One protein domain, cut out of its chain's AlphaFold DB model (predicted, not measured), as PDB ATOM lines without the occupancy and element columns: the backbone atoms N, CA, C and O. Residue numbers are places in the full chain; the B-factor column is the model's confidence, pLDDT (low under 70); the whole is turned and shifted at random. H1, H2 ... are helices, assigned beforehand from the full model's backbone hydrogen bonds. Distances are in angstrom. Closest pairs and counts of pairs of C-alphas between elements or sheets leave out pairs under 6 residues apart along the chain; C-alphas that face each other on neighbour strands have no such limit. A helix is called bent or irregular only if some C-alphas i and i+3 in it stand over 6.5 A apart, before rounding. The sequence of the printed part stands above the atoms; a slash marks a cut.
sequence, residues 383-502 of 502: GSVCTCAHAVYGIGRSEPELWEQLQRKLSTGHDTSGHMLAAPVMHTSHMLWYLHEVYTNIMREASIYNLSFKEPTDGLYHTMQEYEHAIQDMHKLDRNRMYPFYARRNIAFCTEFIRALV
ATOM      1  N   GLY A 383       1.693  -5.972 -51.877       96.50
ATOM      2  CA  GLY A 383       2.264  -4.633 -51.688       96.50
ATOM      3  C   GLY A 383       3.509  -4.415 -52.558       96.50
ATOM      4  O   GLY A 383       3.674  -3.338 -53.143       96.50
ATOM      5  N   SER A 384       4.325  -5.455 -52.769       92.56
ATOM      6  CA  SER A 384       5.433  -5.441 -53.741       92.56
ATOM      7  C   SER A 384       4.944  -5.225 -55.177       92.56
ATOM      8  O   SER A 384       5.522  -4.431 -55.919       92.56
ATOM      9  N   VAL A 385       3.829  -5.851 -55.572       95.06
ATOM     10  CA  VAL A 385       3.221  -5.635 -56.898       95.06
ATOM     11  C   VAL A 385       2.797  -4.176 -57.071       95.06
ATOM     12  O   VAL A 385       3.099  -3.558 -58.098       95.06
ATOM     13  N   CYS A 386       2.143  -3.593 -56.062       96.44
ATOM     14  CA  CYS A 386       1.714  -2.198 -56.105       96.44
ATOM     15  C   CYS A 386       2.898  -1.220 -56.143       96.44
ATOM     16  O   CYS A 386       2.900  -0.304 -56.969       96.44
ATOM     17  N   THR A 387       3.926  -1.420 -55.317       94.38
ATOM     18  CA  THR A 387       5.121  -0.555 -55.316       94.38
ATOM     19  C   THR A 387       5.904  -0.668 -56.626       94.38
ATOM     20  O   THR A 387       6.286   0.356 -57.199       94.38
ATOM     21  N   CYS A 388       6.057  -1.874 -57.181       91.06
ATOM     22  CA  CYS A 388       6.691  -2.088 -58.484       91.06
ATOM     23  C   CYS A 388       5.919  -1.422 -59.631       91.06
ATOM     24  O   CYS A 388       6.527  -0.826 -60.524       91.06
ATOM     25  N   ALA A 389       4.581  -1.463 -59.597       92.75
ATOM     26  CA  ALA A 389       3.749  -0.754 -60.565       92.75
ATOM     27  C   ALA A 389       3.980   0.762 -60.515       92.75
ATOM     28  O   ALA A 389       3.969   1.417 -61.548       92.75
ATOM     29  N   HIS A 390       4.217   1.337 -59.338       94.00
ATOM     30  CA  HIS A 390       4.459   2.774 -59.200       94.00
ATOM     31  C   HIS A 390       5.927   3.166 -59.429       94.00
ATOM     32  O   HIS A 390       6.219   4.320 -59.753       94.00
ATOM     33  N   ALA A 391       6.861   2.211 -59.381       88.25
ATOM     34  CA  ALA A 391       8.267   2.444 -59.706       88.25
ATOM     35  C   ALA A 391       8.494   2.898 -61.163       88.25
ATOM     36  O   ALA A 391       9.557   3.442 -61.475       88.25
ATOM     37  N   VAL A 392       7.496   2.749 -62.048       86.06
ATOM     38  CA  VAL A 392       7.526   3.252 -63.437       86.06
ATOM     39  C   VAL A 392       7.766   4.753 -63.547       86.06
ATOM     40  O   VAL A 392       8.223   5.221 -64.590       86.06
ATOM     41  N   TYR A 393       7.463   5.511 -62.491       87.50
ATOM     42  CA  TYR A 393       7.687   6.952 -62.456       87.50
ATOM     43  C   TYR A 393       9.143   7.339 -62.189       87.50
ATOM     44  O   TYR A 393       9.497   8.496 -62.388       87.50
ATOM     45  N   GLY A 394       9.992   6.401 -61.750       82.81
ATOM     46  CA  GLY A 394      11.409   6.674 -61.500       82.81
ATOM     47  C   GLY A 394      11.661   7.707 -60.396       82.81
ATOM     48  O   GLY A 394      12.651   8.428 -60.456       82.81
ATOM     49  N   ILE A 395      10.768   7.798 -59.406       85.44
ATOM     50  CA  ILE A 395      10.911   8.715 -58.267       85.44
ATOM     51  C   ILE A 395      12.188   8.365 -57.495       85.44
ATOM     52  O   ILE A 395      12.383   7.206 -57.130       85.44
ATOM     53  N   GLY A 396      13.055   9.359 -57.272       80.94
ATOM     54  CA  GLY A 396      14.343   9.167 -56.600       80.94
ATOM     55  C   GLY A 396      15.376   8.399 -57.434       80.94
ATOM     56  O   GLY A 396      16.246   7.751 -56.862       80.94
ATOM     57  N   ARG A 397      15.243   8.388 -58.771       79.94
ATOM     58  CA  ARG A 397      16.138   7.666 -59.698       79.94
ATOM     59  C   ARG A 397      16.788   8.549 -60.759       79.94
ATOM     60  O   ARG A 397      17.255   8.032 -61.776       79.94
ATOM     61  N   SER A 398      16.799   9.867 -60.579       81.44
ATOM     62  CA  SER A 398      17.645  10.715 -61.421       81.44
ATOM     63  C   SER A 398      19.125  10.441 -61.130       81.44
ATOM     64  O   SER A 398      19.476   9.982 -60.047       81.44
ATOM     65  N   GLU A 399      20.006  10.705 -62.097       83.81
ATOM     66  CA  GLU A 399      21.445  10.459 -61.927       83.81
ATOM     67  C   GLU A 399      22.033  11.148 -60.677       83.81
ATOM     68  O   GLU A 399      22.696  10.450 -59.907       83.81
ATOM     69  N   PRO A 400      21.702  12.419 -60.363       85.88
ATOM     70  CA  PRO A 400      22.166  13.050 -59.130       85.88
ATOM     71  C   PRO A 400      21.655  12.357 -57.860       85.88
ATOM     72  O   PRO A 400      22.408  12.194 -56.905       85.88
ATOM     73  N   GLU A 401      20.394  11.915 -57.841       85.31
ATOM     74  CA  GLU A 401      19.810  11.204 -56.692       85.31
ATOM     75  C   GLU A 401      20.466   9.832 -56.490       85.31
ATOM     76  O   GLU A 401      20.794   9.465 -55.365       85.31
ATOM     77  N   LEU A 402      20.722   9.098 -57.578       86.56
ATOM     78  CA  LEU A 402      21.422   7.811 -57.530       86.56
ATOM     79  C   LEU A 402      22.865   7.972 -57.045       86.56
ATOM     80  O   LEU A 402      23.361   7.136 -56.289       86.56
ATOM     81  N   TRP A 403      23.544   9.043 -57.460       90.19
ATOM     82  CA  TRP A 403      24.888   9.343 -56.981       90.19
ATOM     83  C   TRP A 403      24.898   9.672 -55.485       90.19
ATOM     84  O   TRP A 403      25.728   9.140 -54.749       90.19
ATOM     85  N   GLU A 404      23.952  10.480 -55.005       90.88
ATOM     86  CA  GLU A 404      23.802  10.771 -53.575       90.88
ATOM     87  C   GLU A 404      23.496   9.510 -52.750       90.88
ATOM     88  O   GLU A 404      24.068   9.326 -51.673       90.88
ATOM     89  N   GLN A 405      22.627   8.625 -53.250       90.44
ATOM     90  CA  GLN A 405      22.340   7.333 -52.616       90.44
ATOM     91  C   GLN A 405      23.591   6.453 -52.559       90.44
ATOM     92  O   GLN A 405      23.901   5.897 -51.506       90.44
ATOM     93  N   LEU A 406      24.371   6.389 -53.644       92.12
ATOM     94  CA  LEU A 406      25.642   5.664 -53.663       92.12
ATOM     95  C   LEU A 406      26.642   6.248 -52.659       92.12
ATOM     96  O   LEU A 406      27.251   5.497 -51.902       92.12
ATOM     97  N   GLN A 407      26.810   7.572 -52.623       94.81
ATOM     98  CA  GLN A 407      27.687   8.232 -51.655       94.81
ATOM     99  C   GLN A 407      27.264   7.916 -50.218       94.81
ATOM    100  O   GLN A 407      28.113   7.580 -49.389       94.81
ATOM    101  N   ARG A 408      25.956   7.953 -49.934       94.44
ATOM    102  CA  ARG A 408      25.400   7.578 -48.630       94.44
ATOM    103  C   ARG A 408      25.723   6.130 -48.297       94.44
ATOM    104  O   ARG A 408      26.326   5.899 -47.255       94.44
ATOM    105  N   LYS A 409      25.449   5.194 -49.207       94.56
ATOM    106  CA  LYS A 409      25.763   3.770 -49.048       94.56
ATOM    107  C   LYS A 409      27.239   3.520 -48.767       94.56
ATOM    108  O   LYS A 409      27.564   2.743 -47.878       94.56
ATOM    109  N   LEU A 410      28.136   4.195 -49.483       95.44
ATOM    110  CA  LEU A 410      29.578   4.091 -49.244       95.44
ATOM    111  C   LEU A 410      29.982   4.636 -47.866       95.44
ATOM    112  O   LEU A 410      30.954   4.155 -47.291       95.44
ATOM    113  N   SER A 411      29.253   5.622 -47.335       95.81
ATOM    114  CA  SER A 411      29.544   6.240 -46.035       95.81
ATOM    115  C   SER A 411      28.916   5.527 -44.832       95.81
ATOM    116  O   SER A 411      29.532   5.480 -43.772       95.81
ATOM    117  N   THR A 412      27.708   4.976 -44.975       94.62
ATOM    118  CA  THR A 412      26.931   4.377 -43.876       94.62
ATOM    119  C   THR A 412      26.872   2.854 -43.947       94.62
ATOM    120  O   THR A 412      26.523   2.221 -42.960       94.62
ATOM    121  N   GLY A 413      27.180   2.258 -45.103       94.81
ATOM    122  CA  GLY A 413      26.954   0.839 -45.388       94.81
ATOM    123  C   GLY A 413      25.519   0.502 -45.810       94.81
ATOM    124  O   GLY A 413      25.272  -0.628 -46.224       94.81
ATOM    125  N   HIS A 414      24.590   1.463 -45.758       93.06
ATOM    126  CA  HIS A 414      23.158   1.245 -45.984       93.06
ATOM    127  C   HIS A 414      22.642   2.052 -47.176       93.06
ATOM    128  O   HIS A 414      22.971   3.232 -47.331       93.06
ATOM    129  N   ASP A 415      21.826   1.417 -48.016       91.88
ATOM    130  CA  ASP A 415      21.228   2.033 -49.199       91.88
ATOM    131  C   ASP A 415      19.937   2.805 -48.846       91.88
ATOM    132  O   ASP A 415      19.731   3.231 -47.706       91.88
ATOM    133  N   THR A 416      19.068   3.036 -49.829       93.12
ATOM    134  CA  THR A 416      17.718   3.585 -49.654       93.12
ATOM    135  C   THR A 416      16.663   2.626 -50.199       93.12
ATOM    136  O   THR A 416      16.781   2.123 -51.320       93.12
ATOM    137  N   SER A 417      15.578   2.404 -49.448       93.69
ATOM    138  CA  SER A 417      14.471   1.579 -49.942       93.69
ATOM    139  C   SER A 417      13.685   2.285 -51.055       93.69
ATOM    140  O   SER A 417      12.864   3.177 -50.825       93.69
ATOM    141  N   GLY A 418      13.892   1.839 -52.296       90.81
ATOM    142  CA  GLY A 418      13.162   2.347 -53.459       90.81
ATOM    143  C   GLY A 418      11.667   1.990 -53.470       90.81
ATOM    144  O   GLY A 418      10.878   2.734 -54.049       90.81
ATOM    145  N   HIS A 419      11.263   0.876 -52.843       92.56
ATOM    146  CA  HIS A 419       9.844   0.524 -52.686       92.56
ATOM    147  C   HIS A 419       9.148   1.498 -51.741       92.56
ATOM    148  O   HIS A 419       8.086   2.020 -52.086       92.56
ATOM    149  N   MET A 420       9.801   1.825 -50.621       95.88
ATOM    150  CA  MET A 420       9.315   2.832 -49.690       95.88
ATOM    151  C   MET A 420       9.147   4.173 -50.416       95.88
ATOM    152  O   MET A 420       8.052   4.714 -50.395       95.88
ATOM    153  N   LEU A 421      10.137   4.647 -51.191       94.31
ATOM    154  CA  LEU A 421      10.026   5.883 -51.998       94.31
ATOM    155  C   LEU A 421       8.835   5.917 -52.973       94.31
ATOM    156  O   LEU A 421       8.276   6.987 -53.232       94.31
ATOM    157  N   ALA A 422       8.440   4.773 -53.534       94.19
ATOM    158  CA  ALA A 422       7.295   4.680 -54.436       94.19
ATOM    159  C   ALA A 422       5.954   4.559 -53.691       94.19
ATOM    160  O   ALA A 422       4.914   4.920 -54.242       94.19
ATOM    161  N   ALA A 423       5.944   4.091 -52.443       96.62
ATOM    162  CA  ALA A 423       4.716   3.821 -51.704       96.62
ATOM    163  C   ALA A 423       3.769   5.032 -51.554       96.62
ATOM    164  O   ALA A 423       2.554   4.849 -51.706       96.62
ATOM    165  N   PRO A 424       4.253   6.282 -51.368       95.94
ATOM    166  CA  PRO A 424       3.365   7.421 -51.194       95.94
ATOM    167  C   PRO A 424       2.436   7.721 -52.369       95.94
ATOM    168  O   PRO A 424       1.384   8.335 -52.183       95.94
ATOM    169  N   VAL A 425       2.793   7.300 -53.586       95.06
ATOM    170  CA  VAL A 425       1.984   7.590 -54.779       95.06
ATOM    171  C   VAL A 425       0.847   6.600 -55.002       95.06
ATOM    172  O   VAL A 425       0.032   6.834 -55.892       95.06
ATOM    173  N   MET A 426       0.772   5.537 -54.198       96.25
ATOM    174  CA  MET A 426      -0.253   4.503 -54.294       96.25
ATOM    175  C   MET A 426      -1.609   4.972 -53.740       96.25
ATOM    176  O   MET A 426      -1.736   6.025 -53.104       96.25
ATOM    177  N   HIS A 427      -2.641   4.164 -53.974       96.00
ATOM    178  CA  HIS A 427      -3.882   4.243 -53.204       96.00
ATOM    179  C   HIS A 427      -3.610   3.897 -51.732       96.00
ATOM    180  O   HIS A 427      -2.744   3.070 -51.443       96.00
ATOM    181  N   THR A 428      -4.325   4.522 -50.797       94.81
ATOM    182  CA  THR A 428      -4.040   4.429 -49.359       94.81
ATOM    183  C   THR A 428      -4.178   2.997 -48.850       94.81
ATOM    184  O   THR A 428      -3.272   2.542 -48.163       94.81
ATOM    185  N   SER A 429      -5.208   2.237 -49.243       96.06
ATOM    186  CA  SER A 429      -5.312   0.813 -48.863       96.06
ATOM    187  C   SER A 429      -4.134  -0.041 -49.356       96.06
ATOM    188  O   SER A 429      -3.651  -0.897 -48.623       96.06
ATOM    189  N   HIS A 430      -3.632   0.206 -50.572       97.69
ATOM    190  CA  HIS A 430      -2.477  -0.516 -51.130       97.69
ATOM    191  C   HIS A 430      -1.191  -0.163 -50.381       97.69
ATOM    192  O   HIS A 430      -0.368  -1.033 -50.117       97.69
ATOM    193  N   MET A 431      -1.026   1.115 -50.029       97.19
ATOM    194  CA  MET A 431       0.098   1.582 -49.226       97.19
ATOM    195  C   MET A 431       0.068   1.007 -47.812       97.19
ATOM    196  O   MET A 431       1.089   0.501 -47.366       97.19
ATOM    197  N   LEU A 432      -1.075   1.053 -47.123       96.88
ATOM    198  CA  LEU A 432      -1.204   0.488 -45.779       96.88
ATOM    199  C   LEU A 432      -0.873  -1.006 -45.777       96.88
ATOM    200  O   LEU A 432      -0.117  -1.454 -44.922       96.88
ATOM    201  N   TRP A 433      -1.341  -1.750 -46.783       97.88
ATOM    202  CA  TRP A 433      -0.984  -3.158 -46.932       97.88
ATOM    203  C   TRP A 433       0.520  -3.376 -47.152       97.88
ATOM    204  O   TRP A 433       1.114  -4.224 -46.498       97.88
ATOM    205  N   TYR A 434       1.168  -2.566 -47.997       97.75
ATOM    206  CA  TYR A 434       2.628  -2.601 -48.135       97.75
ATOM    207  C   TYR A 434       3.346  -2.330 -46.801       97.75
ATOM    208  O   TYR A 434       4.296  -3.030 -46.464       97.75
ATOM    209  N   LEU A 435       2.892  -1.352 -46.008       97.50
ATOM    210  CA  LEU A 435       3.479  -1.090 -44.688       97.50
ATOM    211  C   LEU A 435       3.252  -2.263 -43.721       97.50
ATOM    212  O   LEU A 435       4.146  -2.587 -42.945       97.50
ATOM    213  N   HIS A 436       2.104  -2.940 -43.800       97.06
ATOM    214  CA  HIS A 436       1.829  -4.154 -43.030       97.06
ATOM    215  C   HIS A 436       2.751  -5.318 -43.424       97.06
ATOM    216  O   HIS A 436       3.246  -6.034 -42.553       97.06
ATOM    217  N   GLU A 437       3.048  -5.476 -44.713       96.44
ATOM    218  CA  GLU A 437       4.041  -6.441 -45.195       96.44
ATOM    219  C   GLU A 437       5.450  -6.097 -44.686       96.44
ATOM    220  O   GLU A 437       6.157  -6.985 -44.214       96.44
ATOM    221  N   VAL A 438       5.843  -4.816 -44.700       96.38
ATOM    222  CA  VAL A 438       7.124  -4.362 -44.123       96.38
ATOM    223  C   VAL A 438       7.184  -4.651 -42.622       96.38
ATOM    224  O   VAL A 438       8.170  -5.214 -42.155       96.38
ATOM    225  N   TYR A 439       6.128  -4.321 -41.876       96.25
ATOM    226  CA  TYR A 439       6.016  -4.628 -40.449       96.25
ATOM    227  C   TYR A 439       6.180  -6.128 -40.192       96.25
ATOM    228  O   TYR A 439       6.995  -6.539 -39.370       96.25
ATOM    229  N   THR A 440       5.462  -6.954 -40.953       94.69
ATOM    230  CA  THR A 440       5.510  -8.413 -40.832       94.69
ATOM    231  C   THR A 440       6.895  -8.968 -41.166       94.69
ATOM    232  O   THR A 440       7.391  -9.817 -40.429       94.69
ATOM    233  N   ASN A 441       7.545  -8.473 -42.226       94.56
ATOM    234  CA  ASN A 441       8.910  -8.862 -42.593       94.56
ATOM    235  C   ASN A 441       9.904  -8.535 -41.475       94.56
ATOM    236  O   ASN A 441      10.709  -9.390 -41.128       94.56
ATOM    237  N   ILE A 442       9.813  -7.338 -40.886       93.69
ATOM    238  CA  ILE A 442      10.692  -6.918 -39.786       93.69
ATOM    239  C   ILE A 442      10.463  -7.785 -38.549       93.69
ATOM    240  O   ILE A 442      11.417  -8.305 -37.984       93.69
ATOM    241  N   MET A 443       9.207  -7.976 -38.140       93.44
ATOM    242  CA  MET A 443       8.885  -8.709 -36.912       93.44
ATOM    243  C   MET A 443       9.185 -10.208 -37.007       93.44
ATOM    244  O   MET A 443       9.468 -10.838 -35.991       93.44
ATOM    245  N   ARG A 444       9.081 -10.796 -38.204       92.69
ATOM    246  CA  ARG A 444       9.312 -12.235 -38.419       92.69
ATOM    247  C   ARG A 444      10.705 -12.563 -38.944       92.69
ATOM    248  O   ARG A 444      11.059 -13.736 -38.943       92.69
ATOM    249  N   GLU A 445      11.442 -11.568 -39.435       91.69
ATOM    250  CA  GLU A 445      12.702 -11.739 -40.174       91.69
ATOM    251  C   GLU A 445      12.590 -12.805 -41.281       91.69
ATOM    252  O   GLU A 445      13.501 -13.597 -41.516       91.69
ATOM    253  N   ALA A 446      11.437 -12.845 -41.952       91.06
ATOM    254  CA  ALA A 446      11.075 -13.879 -42.915       91.06
ATOM    255  C   ALA A 446      10.381 -13.282 -44.141       91.06
ATOM    256  O   ALA A 446       9.860 -12.162 -44.095       91.06
ATOM    257  N   SER A 447      10.349 -14.059 -45.225       91.50
ATOM    258  CA  SER A 447       9.636 -13.702 -46.451       91.50
ATOM    259  C   SER A 447       8.183 -13.321 -46.166       91.50
ATOM    260  O   SER A 447       7.522 -13.930 -45.323       91.50
ATOM    261  N   ILE A 448       7.675 -12.327 -46.896       93.12
ATOM    262  CA  ILE A 448       6.247 -11.988 -46.864       93.12
ATOM    263  C   ILE A 448       5.431 -12.873 -47.798       93.12
ATOM    264  O   ILE A 448       4.214 -12.762 -47.783       93.12
ATOM    265  N   TYR A 449       6.062 -13.674 -48.659       95.25
ATOM    266  CA  TYR A 449       5.358 -14.518 -49.616       95.25
ATOM    267  C   TYR A 449       4.963 -15.852 -48.977       95.25
ATOM    268  O   TYR A 449       5.696 -16.410 -48.166       95.25
ATOM    269  N   ASN A 450       3.824 -16.403 -49.398       95.12
ATOM    270  CA  ASN A 450       3.355 -17.714 -48.939       95.12
ATOM    271  C   ASN A 450       4.161 -18.867 -49.559       95.12
ATOM    272  O   ASN A 450       4.169 -19.975 -49.033       95.12
ATOM    273  N   LEU A 451       4.809 -18.614 -50.700       93.94
ATOM    274  CA  LEU A 451       5.694 -19.558 -51.371       93.94
ATOM    275  C   LEU A 451       7.151 -19.151 -51.121       93.94
ATOM    276  O   LEU A 451       7.490 -17.974 -51.243       93.94
ATOM    277  N   SER A 452       8.019 -20.130 -50.870       89.50
ATOM    278  CA  SER A 452       9.471 -19.950 -50.748       89.50
ATOM    279  C   SER A 452      10.126 -19.592 -52.089       89.50
ATOM    280  O   SER A 452      10.774 -20.416 -52.735       89.50
ATOM    281  N   PHE A 453       9.931 -18.355 -52.544       91.00
ATOM    282  CA  PHE A 453      10.576 -17.827 -53.741       91.00
ATOM    283  C   PHE A 453      12.094 -17.692 -53.563       91.00
ATOM    284  O   PHE A 453      12.617 -17.603 -52.455       91.00
ATOM    285  N   LYS A 454      12.816 -17.632 -54.685       88.44
ATOM    286  CA  LYS A 454      14.263 -17.412 -54.699       88.44
ATOM    287  C   LYS A 454      14.569 -15.921 -54.597       88.44
ATOM    288  O   LYS A 454      14.884 -15.265 -55.590       88.44
ATOM    289  N   GLU A 455      14.440 -15.393 -53.392       84.44
ATOM    290  CA  GLU A 455      14.675 -13.983 -53.098       84.44
ATOM    291  C   GLU A 455      16.182 -13.656 -53.052       84.44
ATOM    292  O   GLU A 455      17.007 -14.532 -52.788       84.44
ATOM    293  N   PRO A 456      16.588 -12.408 -53.358       73.88
ATOM    294  CA  PRO A 456      18.002 -12.026 -53.407       73.88
ATOM    295  C   PRO A 456      18.679 -11.988 -52.031       73.88
ATOM    296  O   PRO A 456      19.909 -12.014 -51.960       73.88
ATOM    297  N   THR A 457      17.896 -11.891 -50.960       71.81
ATOM    298  CA  THR A 457      18.353 -11.835 -49.572       71.81
ATOM    299  C   THR A 457      17.427 -12.688 -48.718       71.81
ATOM    300  O   THR A 457      16.210 -12.525 -48.796       71.81
ATOM    301  N   ASP A 458      18.002 -13.563 -47.896       68.88
ATOM    302  CA  ASP A 458      17.242 -14.316 -46.901       68.88
ATOM    303  C   ASP A 458      16.859 -13.386 -45.737       68.88
ATOM    304  O   ASP A 458      17.696 -12.643 -45.218       68.88
ATOM    305  N   GLY A 459      15.592 -13.427 -45.320       79.62
ATOM    306  CA  GLY A 459      15.083 -12.689 -44.163       79.62
ATOM    307  C   GLY A 459      14.608 -11.265 -44.472       79.62
ATOM    308  O   GLY A 459      13.588 -11.077 -45.137       79.62
ATOM    309  N   LEU A 460      15.297 -10.253 -43.933       85.31
ATOM    310  CA  LEU A 460      14.894  -8.845 -44.049       85.31
ATOM    311  C   LEU A 460      15.142  -8.290 -45.454       85.31
ATOM    312  O   LEU A 460      16.247  -8.391 -45.988       85.31
ATOM    313  N   TYR A 461      14.139  -7.623 -46.029       85.12
ATOM    314  CA  TYR A 461      14.271  -6.997 -47.351       85.12
ATOM    315  C   TYR A 461      15.109  -5.727 -47.349       85.12
ATOM    316  O   TYR A 461      15.802  -5.436 -48.322       85.12
ATOM    317  N   HIS A 462      15.006  -4.963 -46.269       90.81
ATOM    318  CA  HIS A 462      15.711  -3.710 -46.061       90.81
ATOM    319  C   HIS A 462      16.011  -3.548 -44.578       90.81
ATOM    320  O   HIS A 462      15.229  -3.992 -43.733       90.81
ATOM    321  N   THR A 463      17.116  -2.882 -44.252       92.56
ATOM    322  CA  THR A 463      17.393  -2.525 -42.854       92.56
ATOM    323  C   THR A 463      16.568  -1.309 -42.432       92.56
ATOM    324  O   THR A 463      16.133  -0.516 -43.271       92.56
ATOM    325  N   MET A 464      16.392  -1.107 -41.122       94.81
ATOM    326  CA  MET A 464      15.704   0.085 -40.606       94.81
ATOM    327  C   MET A 464      16.352   1.388 -41.085       94.81
ATOM    328  O   MET A 464      15.642   2.305 -41.491       94.81
ATOM    329  N   GLN A 465      17.685   1.440 -41.161       95.69
ATOM    330  CA  GLN A 465      18.410   2.597 -41.693       95.69
ATOM    331  C   GLN A 465      18.060   2.882 -43.162       95.69
ATOM    332  O   GLN A 465      17.944   4.041 -43.552       95.69
ATOM    333  N   GLU A 466      17.850   1.855 -43.992       95.69
ATOM    334  CA  GLU A 466      17.451   2.051 -45.394       95.69
ATOM    335  C   GLU A 466      16.035   2.625 -45.523       95.69
ATOM    336  O   GLU A 466      15.753   3.385 -46.460       95.69
ATOM    337  N   TYR A 467      15.148   2.298 -44.580       97.06
ATOM    338  CA  TYR A 467      13.830   2.920 -44.486       97.06
ATOM    339  C   TYR A 467      13.909   4.362 -43.972       97.06
ATOM    340  O   TYR A 467      13.279   5.241 -44.560       97.06
ATOM    341  N   GLU A 468      14.720   4.651 -42.953       96.88
ATOM    342  CA  GLU A 468      14.967   6.022 -42.480       96.88
ATOM    343  C   GLU A 468      15.536   6.913 -43.594       96.88
ATOM    344  O   GLU A 468      15.076   8.040 -43.802       96.88
ATOM    345  N   HIS A 469      16.494   6.394 -44.369       96.69
ATOM    346  CA  HIS A 469      17.025   7.062 -45.554       96.69
ATOM    347  C   HIS A 469      15.937   7.347 -46.596       96.69
ATOM    348  O   HIS A 469      15.917   8.438 -47.172       96.69
ATOM    349  N   ALA A 470      15.007   6.410 -46.811       96.56
ATOM    350  CA  ALA A 470      13.882   6.624 -47.717       96.56
ATOM    351  C   ALA A 470      12.971   7.760 -47.233       96.56
ATOM    352  O   ALA A 470      12.575   8.591 -48.044       96.56
ATOM    353  N   ILE A 471      12.690   7.868 -45.928       97.75
ATOM    354  CA  ILE A 471      11.909   8.986 -45.367       97.75
ATOM    355  C   ILE A 471      12.620  10.333 -45.581       97.75
ATOM    356  O   ILE A 471      11.994  11.319 -45.983       97.75
ATOM    357  N   GLN A 472      13.940  10.390 -45.383       96.00
ATOM    358  CA  GLN A 472      14.725  11.603 -45.647       96.00
ATOM    359  C   GLN A 472      14.629  12.036 -47.118       96.00
ATOM    360  O   GLN A 472      14.384  13.215 -47.415       96.00
ATOM    361  N   ASP A 473      14.763  11.075 -48.031       95.69
ATOM    362  CA  ASP A 473      14.656  11.290 -49.472       95.69
ATOM    363  C   ASP A 473      13.231  11.705 -49.872       95.69
ATOM    364  O   ASP A 473      13.070  12.653 -50.645       95.69
ATOM    365  N   MET A 474      12.188  11.107 -49.281       96.25
ATOM    366  CA  MET A 474      10.797  11.524 -49.496       96.25
ATOM    367  C   MET A 474      10.587  12.996 -49.166       96.25
ATOM    368  O   MET A 474      10.016  13.739 -49.965       96.25
ATOM    369  N   HIS A 475      11.067  13.446 -48.004       96.81
ATOM    370  CA  HIS A 475      10.931  14.842 -47.601       96.81
ATOM    371  C   HIS A 475      11.703  15.787 -48.524       96.81
ATOM    372  O   HIS A 475      11.234  16.892 -48.803       96.81
ATOM    373  N   LYS A 476      12.875  15.378 -49.028       94.81
ATOM    374  CA  LYS A 476      13.618  16.152 -50.034       94.81
ATOM    375  C   LYS A 476      12.822  16.271 -51.337       94.81
ATOM    376  O   LYS A 476      12.661  17.379 -51.852       94.81
ATOM    377  N   LEU A 477      12.289  15.159 -51.832       92.81
ATOM    378  CA  LEU A 477      11.488  15.093 -53.053       92.81
ATOM    379  C   LEU A 477      10.179  15.897 -52.937       92.81
ATOM    380  O   LEU A 477       9.816  16.611 -53.874       92.81
ATOM    381  N   ASP A 478       9.493  15.857 -51.791       95.12
ATOM    382  CA  ASP A 478       8.277  16.652 -51.554       95.12
ATOM    383  C   ASP A 478       8.569  18.159 -51.479       95.12
ATOM    384  O   ASP A 478       7.847  18.954 -52.087       95.12
ATOM    385  N   ARG A 479       9.678  18.573 -50.838       95.06
ATOM    386  CA  ARG A 479      10.133  19.980 -50.866       95.06
ATOM    387  C   ARG A 479      10.381  20.470 -52.293       95.06
ATOM    388  O   ARG A 479      10.033  21.606 -52.619       95.06
ATOM    389  N   ASN A 480      10.900  19.593 -53.151       90.75
ATOM    390  CA  ASN A 480      11.109  19.850 -54.576       90.75
ATOM    391  C   ASN A 480       9.829  19.722 -55.421       90.75
ATOM    392  O   ASN A 480       9.884  19.887 -56.637       90.75
ATOM    393  N   ARG A 481       8.670  19.466 -54.794       91.88
ATOM    394  CA  ARG A 481       7.356  19.300 -55.439       91.88
ATOM    395  C   ARG A 481       7.311  18.163 -56.464       91.88
ATOM    396  O   ARG A 481       6.541  18.228 -57.419       91.88
ATOM    397  N   MET A 482       8.117  17.122 -56.253       91.12
ATOM    398  CA  MET A 482       8.085  15.917 -57.084       91.12
ATOM    399  C   MET A 482       6.847  15.069 -56.798       91.12
ATOM    400  O   MET A 482       6.249  14.520 -57.720       91.12
ATOM    401  N   TYR A 483       6.429  14.980 -55.533       93.62
ATOM    402  CA  TYR A 483       5.208  14.267 -55.178       93.62
ATOM    403  C   TYR A 483       3.957  15.098 -55.486       93.62
ATOM    404  O   TYR A 483       3.908  16.297 -55.187       93.62
ATOM    405  N   PRO A 484       2.905  14.473 -56.038       92.38
ATOM    406  CA  PRO A 484       1.615  15.125 -56.186       92.38
ATOM    407  C   PRO A 484       0.988  15.391 -54.811       92.38
ATOM    408  O   PRO A 484       1.236  14.675 -53.843       92.38
ATOM    409  N   PHE A 485       0.116  16.398 -54.730       90.31
ATOM    410  CA  PHE A 485      -0.470  16.849 -53.462       90.31
ATOM    411  C   PHE A 485      -1.141  15.723 -52.657       90.31
ATOM    412  O   PHE A 485      -0.978  15.659 -51.440       90.31
ATOM    413  N   TYR A 486      -1.842  14.804 -53.332       88.69
ATOM    414  CA  TYR A 486      -2.522  13.686 -52.671       88.69
ATOM    415  C   TYR A 486      -1.552  12.723 -51.960       88.69
ATOM    416  O   TYR A 486      -1.954  12.048 -51.017       88.69
ATOM    417  N   ALA A 487      -0.288  12.646 -52.397       93.19
ATOM    418  CA  ALA A 487       0.704  11.721 -51.850       93.19
ATOM    419  C   ALA A 487       1.279  12.206 -50.512       93.19
ATOM    420  O   ALA A 487       1.805  11.407 -49.748       93.19
ATOM    421  N   ARG A 488       1.145  13.494 -50.171       92.00
ATOM    422  CA  ARG A 488       1.704  14.062 -48.929       92.00
ATOM    423  C   ARG A 488       1.160  13.419 -47.665       92.00
ATOM    424  O   ARG A 488       1.898  13.223 -46.706       92.00
ATOM    425  N   ARG A 489      -0.121  13.052 -47.675       90.75
ATOM    426  CA  ARG A 489      -0.719  12.296 -46.573       90.75
ATOM    427  C   ARG A 489      -0.053  10.931 -46.413       90.75
ATOM    428  O   ARG A 489       0.256  10.527 -45.303       90.75
ATOM    429  N   ASN A 490       0.200  10.258 -47.526       94.12
ATOM    430  CA  ASN A 490       0.882   8.975 -47.536       94.12
ATOM    431  C   ASN A 490       2.349   9.099 -47.082       94.12
ATOM    432  O   ASN A 490       2.821   8.242 -46.348       94.12
ATOM    433  N   ILE A 491       3.042  10.200 -47.403       95.62
ATOM    434  CA  ILE A 491       4.376  10.494 -46.839       95.62
ATOM    435  C   ILE A 491       4.310  10.597 -45.310       95.62
ATOM    436  O   ILE A 491       5.168  10.042 -44.626       95.62
ATOM    437  N   ALA A 492       3.293  11.275 -44.764       94.00
ATOM    438  CA  ALA A 492       3.106  11.365 -43.316       94.00
ATOM    439  C   ALA A 492       2.888   9.978 -42.689       94.00
ATOM    440  O   ALA A 492       3.544   9.661 -41.704       94.00
ATOM    441  N   PHE A 493       2.066   9.120 -43.307       94.12
ATOM    442  CA  PHE A 493       1.894   7.733 -42.860       94.12
ATOM    443  C   PHE A 493       3.208   6.946 -42.854       94.12
ATOM    444  O   PHE A 493       3.540   6.343 -41.840       94.12
ATOM    445  N   CYS A 494       3.986   6.986 -43.942       96.69
ATOM    446  CA  CYS A 494       5.296   6.329 -43.993       96.69
ATOM    447  C   CYS A 494       6.247   6.863 -42.906       96.69
ATOM    448  O   CYS A 494       6.984   6.092 -42.298       96.69
ATOM    449  N   THR A 495       6.216   8.172 -42.642       96.75
ATOM    450  CA  THR A 495       7.065   8.819 -41.629       96.75
ATOM    451  C   THR A 495       6.707   8.362 -40.216       96.75
ATOM    452  O   THR A 495       7.599   7.981 -39.462       96.75
ATOM    453  N   GLU A 496       5.421   8.383 -39.856       95.94
ATOM    454  CA  GLU A 496       4.966   7.933 -38.535       95.94
ATOM    455  C   GLU A 496       5.165   6.426 -38.352       95.94
ATOM    456  O   GLU A 496       5.564   5.998 -37.276       95.94
ATOM    457  N   PHE A 497       4.982   5.633 -39.412       96.81
ATOM    458  CA  PHE A 497       5.264   4.199 -39.391       96.81
ATOM    459  C   PHE A 497       6.721   3.897 -39.028       96.81
ATOM    460  O   PHE A 497       6.975   3.143 -38.095       96.81
ATOM    461  N   ILE A 498       7.682   4.514 -39.725       96.69
ATOM    462  CA  ILE A 498       9.103   4.306 -39.419       96.69
ATOM    463  C   ILE A 498       9.456   4.862 -38.041       96.69
ATOM    464  O   ILE A 498      10.203   4.218 -37.317       96.69
ATOM    465  N   ARG A 499       8.879   6.001 -37.636       95.69
ATOM    466  CA  ARG A 499       9.086   6.536 -36.284       95.69
ATOM    467  C   ARG A 499       8.592   5.581 -35.199       95.69
ATOM    468  O   ARG A 499       9.246   5.484 -34.177       95.69
ATOM    469  N   ALA A 500       7.459   4.913 -35.397       95.31
ATOM    470  CA  ALA A 500       6.903   3.990 -34.409       95.31
ATOM    471  C   ALA A 500       7.675   2.660 -34.309       95.31
ATOM    472  O   ALA A 500       7.496   1.922 -33.345       95.31
ATOM    473  N   LEU A 501       8.512   2.350 -35.304       92.00
ATOM    474  CA  LEU A 501       9.366   1.161 -35.329       92.00
ATOM    475  C   LEU A 501      10.749   1.362 -34.695       92.00
ATOM    476  O   LEU A 501      11.443   0.372 -34.459       92.00
ATOM    477  N   VAL A 502      11.155   2.614 -34.469       87.81
ATOM    478  CA  VAL A 502      12.432   3.007 -33.847       87.81
ATOM    479  C   VAL A 502      12.194   3.348 -32.385       87.81
ATOM    480  O   VAL A 502      12.995   2.879 -31.544       87.81
TER     481      VAL A 502
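This is residues 383 to 502 of the 502 residues of the protein "VP7" of viral metagenome (UniProt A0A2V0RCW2). One short helix, H3, is the core, with H1 crossing it on one side, the hairpin of H5 and H6 packed on it away from H1, and the long H4 running past its end, where it meets both H1 and H6. H2 is set off to the side of this group near H5, and a long loop, residues 445 to 463, joins H4 to H5. The 120 printed residues have six named helices, H1 to H6 in chain order, and no named strand; the class is all helix. The whole is compact, with a radius of gyration of the C-alphas of 13.9 A, and spans 39 by 34 by 28 A.

Start at H1, residues 383 to 393, which touches the hub H3, residues 418 to 425; their closest C-alphas, of Thr 387 and His 419, are 5.5 A apart, and their lines are about perpendicular at 83 degrees. Between them in the chain is H2, residues 399 to 412, which touches no helix but is near H5, residues 464 to 479. H3 and H4, residues 428 to 444, form a helical hairpin and only just touch, with 3 pairs of C-alphas within 8 A; the closest are those of Ala 423 and Met 431, 5.7 A apart. H4 also touches H1, with its residues 430 to 437 alone, and the closest C-alphas are those of Gly 383 and Tyr 434, 4.1 A apart. With residues 467 to 474 alone, H5 touches H3 at a steep tilt of 44 degrees; the closest C-alphas, of Leu 421 and Ala 470, are 5.8 A apart. H5 and H6, residues 487 to 501, form a helical hairpin at a shallow tilt of 26 degrees, opposite ways, closest at the C-alphas of Ile 471 and Thr 495, 6.1 A apart. H6 touches H3 too, closest at the C-alphas of Pro 424 and Asn 490, 4.7 A apart. Every O i to N i+4 pair is within hydrogen-bond range in H2, H4, H5 and H6, against 5 of 7 in H1 and 2 of 4 in H3.

Find C-alpha 383 at (2.264, -4.633, -51.688); from there H1 runs 16.7 A to Tyr 393. H2 measures 19.8 A and H3 12.4 A; H3 is irregular, but only just, with C-alphas 421 and 424 6.9 A apart. H4 runs 24.0 A from C-alpha 428 at (-4.040, 4.429, -49.359), and H5 measures 23.1 A. H6 runs 21.4 A to C-alpha 501 at (9.366, 1.161, -35.329).

Look to Ser 452 and Asn 480 for the two C-alphas farthest apart, 40.0 A. The printed part has no cut and ends at Val 502, the chain's last residue. H4 to H5 is the long link, with 19 residues. The mean pLDDT of the printed part is 92.3, and residue 458 is under 70.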